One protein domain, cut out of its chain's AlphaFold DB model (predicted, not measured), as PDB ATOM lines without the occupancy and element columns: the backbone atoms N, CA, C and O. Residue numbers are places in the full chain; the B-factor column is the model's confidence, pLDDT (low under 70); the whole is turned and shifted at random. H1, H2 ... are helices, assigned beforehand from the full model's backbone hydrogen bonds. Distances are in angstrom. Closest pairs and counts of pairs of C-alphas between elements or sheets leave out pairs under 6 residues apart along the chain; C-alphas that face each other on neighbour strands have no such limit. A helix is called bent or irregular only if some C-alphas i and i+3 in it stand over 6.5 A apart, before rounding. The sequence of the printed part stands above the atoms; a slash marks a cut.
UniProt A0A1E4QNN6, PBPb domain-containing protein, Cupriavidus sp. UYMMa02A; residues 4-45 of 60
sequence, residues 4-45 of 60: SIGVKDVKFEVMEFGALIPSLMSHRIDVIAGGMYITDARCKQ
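Overview. This is residues 4 to 45 of the 60 residues of the protein "PBPb domain-containing protein" of Cupriavidus sp. UYMMa02A (UniProt A0A1E4QNN6). This piece has little regular structure: an extended leading arm, with residues 4 to 10 sticking out, runs to the irregular helix H1, and a long loop, residues 26 to 39, folds back past H1 to the one-turn helix H2. The printed part has 42 residues with two named helices, H1 then H2, and no named strand. Its class is all helix, though the named elements hold only 13 residues. It is loose, with a radius of gyration of the C-alphas of 11.5 A, and spans 32 by 21 by 19 A.

Arrangement. Begin at residues 4 to 10, which stand free. Further on, H1, residues 17 to 25, and H2, residues 40 to 43, are only just apart, closest 8.3 A. In H1, 3 of 5 O i to N i+4 pairs and 4 of 6 O i to N i+3 pairs are within hydrogen-bond range; H2 is too short for an i+4 pair.

Along the chain. Find C-alpha 17 at (-11.212, 30.136, 8.718); from there H1 runs 14.1 A to C-alpha 25. It is irregular: C-alphas 18 and 21 are 7.2 A apart. H2 runs 5.1 A, ending at C-alpha 43, (-7.698, 29.927, -7.313).

Size, cuts and confidence. The C-alphas farthest apart, of Lys 8 and Ala 41, are 32.2 A apart. The printed part has no cut, and the 14-residue link from H1 to H2 is long. Mean pLDDT of the printed part is 92.9; residue 4 is under 70.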
ATOM      1  N   SER A   4      12.575  20.647   3.845       68.88
ATOM      2  CA  SER A   4      12.895  20.344   2.440       68.88
ATOM      3  C   SER A   4      12.951  21.577   1.531       68.88
ATOM      4  O   SER A   4      13.515  21.493   0.448       68.88
ATOM      5  N   ILE A   5      12.400  22.712   1.974       78.00
ATOM      6  CA  ILE A   5      12.436  23.999   1.257       78.00
ATOM      7  C   ILE A   5      13.313  25.040   1.976       78.00
ATOM      8  O   ILE A   5      13.257  26.224   1.664       78.00
ATOM      9  N   GLY A   6      14.123  24.613   2.952       82.38
ATOM     10  CA  GLY A   6      15.070  25.483   3.658       82.38
ATOM     11  C   GLY A   6      14.467  26.378   4.746       82.38
ATOM     12  O   GLY A   6      15.185  27.206   5.306       82.38
ATOM     13  N   VAL A   7      13.186  26.209   5.093       85.19
ATOM     14  CA  VAL A   7      12.530  26.978   6.162       85.19
ATOM     15  C   VAL A   7      12.828  26.329   7.514       85.19
ATOM     16  O   VAL A   7      12.393  25.208   7.787       85.19
ATOM     17  N   LYS A   8      13.604  27.034   8.346       82.69
ATOM     18  CA  LYS A   8      14.093  26.547   9.651       82.69
ATOM     19  C   LYS A   8      13.204  26.932  10.830       82.69
ATOM     20  O   LYS A   8      13.208  26.221  11.827       82.69
ATOM     21  N   ASP A   9      12.473  28.035  10.713       86.31
ATOM     22  CA  ASP A   9      11.583  28.547  11.752       86.31
ATOM     23  C   ASP A   9      10.170  28.668  11.181       86.31
ATOM     24  O   ASP A   9       9.976  29.201  10.088       86.31
ATOM     25  N   VAL A  10       9.201  28.103  11.893       89.12
ATOM     26  CA  VAL A  10       7.796  28.046  11.490       89.12
ATOM     27  C   VAL A  10       6.972  28.421  12.703       89.12
ATOM     28  O   VAL A  10       7.017  27.743  13.730       89.12
ATOM     29  N   LYS A  11       6.181  29.479  12.563       92.44
ATOM     30  CA  LYS A  11       5.225  29.901  13.580       92.44
ATOM     31  C   LYS A  11       3.825  29.529  13.126       92.44
ATOM     32  O   LYS A  11       3.443  29.801  11.992       92.44
ATOM     33  N   PHE A  12       3.080  28.885  14.014       92.25
ATOM     34  CA  PHE A  12       1.685  28.545  13.779       92.25
ATOM     35  C   PHE A  12       0.801  29.580  14.461       92.25
ATOM     36  O   PHE A  12       0.914  29.789  15.668       92.25
ATOM     37  N   GLU A  13      -0.091  30.195  13.692       92.56
ATOM     38  CA  GLU A  13      -1.094  31.125  14.201       92.56
ATOM     39  C   GLU A  13      -2.492  30.553  13.980       92.56
ATOM     40  O   GLU A  13      -2.843  30.133  12.876       92.56
ATOM     41  N   VAL A  14      -3.293  30.526  15.046       93.94
ATOM     42  CA  VAL A  14      -4.696  30.112  14.980       93.94
ATOM     43  C   VAL A  14      -5.542  31.337  14.669       93.94
ATOM     44  O   VAL A  14      -5.470  32.345  15.368       93.94
ATOM     45  N   MET A  15      -6.361  31.240  13.629       94.38
ATOM     46  CA  MET A  15      -7.301  32.283  13.236       94.38
ATOM     47  C   MET A  15      -8.576  31.672  12.666       94.38
ATOM     48  O   MET A  15      -8.595  30.514  12.245       94.38
ATOM     49  N   GLU A  16      -9.634  32.474  12.625       95.69
ATOM     50  CA  GLU A  16     -10.900  32.090  12.006       95.69
ATOM     51  C   GLU A  16     -10.712  31.722  10.530       95.69
ATOM     52  O   GLU A  16     -10.006  32.407   9.785       95.69
ATOM     53  N   PHE A  17     -11.393  30.668  10.074       94.94
ATOM     54  CA  PHE A  17     -11.212  30.136   8.718       94.94
ATOM     55  C   PHE A  17     -11.487  31.187   7.627       94.94
ATOM     56  O   PHE A  17     -10.778  31.256   6.620       94.94
ATOM     57  N   GLY A  18     -12.481  32.054   7.844       95.06
ATOM     58  CA  GLY A  18     -12.812  33.150   6.928       95.06
ATOM     59  C   GLY A  18     -11.724  34.227   6.809       95.06
ATOM     60  O   GLY A  18     -11.691  34.949   5.815       95.06
ATOM     61  N   ALA A  19     -10.812  34.320   7.780       96.44
ATOM     62  CA  ALA A  19      -9.727  35.298   7.788       96.44
ATOM     63  C   ALA A  19      -8.463  34.819   7.052       96.44
ATOM     64  O   ALA A  19      -7.581  35.632   6.783       96.44
ATOM     65  N   LEU A  20      -8.372  33.534   6.684       97.06
ATOM     66  CA  LEU A  20      -7.152  32.938   6.126       97.06
ATOM     67  C   LEU A  20      -6.715  33.586   4.799       97.06
ATOM     68  O   LEU A  20      -5.582  34.051   4.691       97.06
ATOM     69  N   ILE A  21      -7.604  33.664   3.797       97.00
ATOM     70  CA  ILE A  21      -7.276  34.266   2.488       97.00
ATOM     71  C   ILE A  21      -6.956  35.766   2.619       97.00
ATOM     72  O   ILE A  21      -5.908  36.178   2.122       97.00
ATOM     73  N   PRO A  22      -7.777  36.591   3.304       97.12
ATOM     74  CA  PRO A  22      -7.443  37.998   3.516       97.12
ATOM     75  C   PRO A  22      -6.100  38.208   4.220       97.12
ATOM     76  O   PRO A  22      -5.356  39.108   3.839       97.12
ATOM     77  N   SER A  23      -5.767  37.385   5.221       96.88
ATOM     78  CA  SER A  23      -4.492  37.478   5.942       96.88
ATOM     79  C   SER A  23      -3.288  37.107   5.077       96.88
ATOM     80  O   SER A  23      -2.248  37.759   5.196       96.88
ATOM     81  N   LEU A  24      -3.430  36.123   4.183       96.94
ATOM     82  CA  LEU A  24      -2.405  35.796   3.188       96.94
ATOM     83  C   LEU A  24      -2.226  36.949   2.188       96.94
ATOM     84  O   LEU A  24      -1.114  37.417   1.968       96.94
ATOM     85  N   MET A  25      -3.326  37.487   1.652       96.88
ATOM     86  CA  MET A  25      -3.298  38.632   0.733       96.88
ATOM     87  C   MET A  25      -2.678  39.888   1.363       96.88
ATOM     88  O   MET A  25      -1.971  40.642   0.693       96.88
ATOM     89  N   SER A  26      -2.916  40.116   2.656       97.25
ATOM     90  CA  SER A  26      -2.335  41.233   3.405       97.25
ATOM     91  C   SER A  26      -0.912  40.966   3.904       97.25
ATOM     92  O   SER A  26      -0.414  41.762   4.694       97.25
ATOM     93  N   HIS A  27      -0.286  39.850   3.511       95.75
ATOM     94  CA  HIS A  27       1.070  39.459   3.916       95.75
ATOM     95  C   HIS A  27       1.257  39.374   5.445       95.75
ATOM     96  O   HIS A  27       2.331  39.655   5.969       95.75
ATOM     97  N   ARG A  28       0.194  39.015   6.182       95.88
ATOM     98  CA  ARG A  28       0.274  38.743   7.632       95.88
ATOM     99  C   ARG A  28       0.729  37.318   7.927       95.88
ATOM    100  O   ARG A  28       1.273  37.067   8.993       95.88
ATOM    101  N   ILE A  29       0.487  36.412   6.987       96.12
ATOM    102  CA  ILE A  29       0.963  35.031   6.985       96.12
ATOM    103  C   ILE A  29       1.512  34.704   5.601       96.12
ATOM    104  O   ILE A  29       1.080  35.298   4.615       96.12
ATOM    105  N   ASP A  30       2.404  33.721   5.530       94.56
ATOM    106  CA  ASP A  30       3.025  33.302   4.269       94.56
ATOM    107  C   ASP A  30       2.348  32.070   3.649       94.56
ATOM    108  O   ASP A  30       2.400  31.864   2.438       94.56
ATOM    109  N   VAL A  31       1.718  31.219   4.471       94.12
ATOM    110  CA  VAL A  31       1.130  29.938   4.042       94.12
ATOM    111  C   VAL A  31      -0.129  29.624   4.852       94.12
ATOM    112  O   VAL A  31      -0.184  29.854   6.058       94.12
ATOM    113  N   ILE A  32      -1.129  29.026   4.197       95.31
ATOM    114  CA  ILE A  32      -2.326  28.476   4.843       95.31
ATOM    115  C   ILE A  32      -2.189  26.950   4.936       95.31
ATOM    116  O   ILE A  32      -2.123  26.267   3.918       95.31
ATOM    117  N   ALA A  33      -2.221  26.406   6.154       92.94
ATOM    118  CA  ALA A  33      -2.197  24.961   6.426       92.94
ATOM    119  C   ALA A  33      -3.447  24.489   7.203       92.94
ATOM    120  O   ALA A  33      -3.370  23.615   8.060       92.94
ATOM    121  N   GLY A  34      -4.608  25.096   6.923       91.25
ATOM    122  CA  GLY A  34      -5.862  24.900   7.666       91.25
ATOM    123  C   GLY A  34      -6.903  23.996   6.993       91.25
ATOM    124  O   GLY A  34      -8.092  24.204   7.203       91.25
ATOM    125  N   GLY A  35      -6.497  23.057   6.128       91.06
ATOM    126  CA  GLY A  35      -7.439  22.160   5.432       91.06
ATOM    127  C   GLY A  35      -8.319  22.864   4.390       91.06
ATOM    128  O   GLY A  35      -9.493  22.544   4.226       91.06
ATOM    129  N   MET A  36      -7.773  23.865   3.696       94.00
ATOM    130  CA  MET A  36      -8.523  24.642   2.712       94.00
ATOM    131  C   MET A  36      -8.700  23.870   1.402       94.00
ATOM    132  O   MET A  36      -7.735  23.628   0.682       94.00
ATOM    133  N   TYR A  37      -9.950  23.563   1.055       94.06
ATOM    134  CA  TYR A  37     -10.281  23.018  -0.261       94.06
ATOM    135  C   TYR A  37      -9.911  23.982  -1.395       94.06
ATOM    136  O   TYR A  37     -10.194  25.186  -1.322       94.06
ATOM    137  N   ILE A  38      -9.353  23.412  -2.462       93.94
ATOM    138  CA  ILE A  38      -9.080  24.087  -3.730       93.94
ATOM    139  C   ILE A  38     -10.412  24.259  -4.468       93.94
ATOM    140  O   ILE A  38     -11.107  23.283  -4.737       93.94
ATOM    141  N   THR A  39     -10.783  25.502  -4.780       94.31
ATOM    142  CA  THR A  39     -11.987  25.827  -5.561       94.31
ATOM    143  C   THR A  39     -11.673  26.922  -6.572       94.31
ATOM    144  O   THR A  39     -10.824  27.775  -6.309       94.31
ATOM    145  N   ASP A  40     -12.403  26.972  -7.690       96.06
ATOM    146  CA  ASP A  40     -12.186  27.972  -8.749       96.06
ATOM    147  C   ASP A  40     -12.228  29.414  -8.228       96.06
ATOM    148  O   ASP A  40     -11.432  30.261  -8.630       96.06
ATOM    149  N   ALA A  41     -13.141  29.703  -7.298       96.69
ATOM    150  CA  ALA A  41     -13.260  31.026  -6.695       96.69
ATOM    151  C   ALA A  41     -12.019  31.414  -5.871       96.69
ATOM    152  O   ALA A  41     -11.669  32.593  -5.817       96.69
ATOM    153  N   ARG A  42     -11.349  30.442  -5.237       96.25
ATOM    154  CA  ARG A  42     -10.139  30.668  -4.432       96.25
ATOM    155  C   ARG A  42      -8.880  30.697  -5.291       96.25
ATOM    156  O   ARG A  42      -8.018  31.525  -5.028       96.25
ATOM    157  N   CYS A  43      -8.809  29.894  -6.353       96.25
ATOM    158  CA  CYS A  43      -7.698  29.927  -7.313       96.25
ATOM    159  C   CYS A  43      -7.554  31.292  -8.005       96.25
ATOM    160  O   CYS A  43      -6.458  31.680  -8.392       96.25
ATOM    161  N   LYS A  44      -8.654  32.047  -8.138       97.00
ATOM    162  CA  LYS A  44      -8.630  33.431  -8.647       97.00
ATOM    163  C   LYS A  44      -8.058  34.447  -7.652       97.00
ATOM    164  O   LYS A  44      -7.800  35.578  -8.043       97.00
ATOM    165  N   GLN A  45      -7.925  34.074  -6.381       96.50
ATOM    166  CA  GLN A  45      -7.472  34.957  -5.305       96.50
ATOM    167  C   GLN A  45      -6.049  34.617  -4.864       96.50
ATOM    168  O   GLN A  45      -5.252  35.519  -4.645       96.50
TER     169      GLN A  45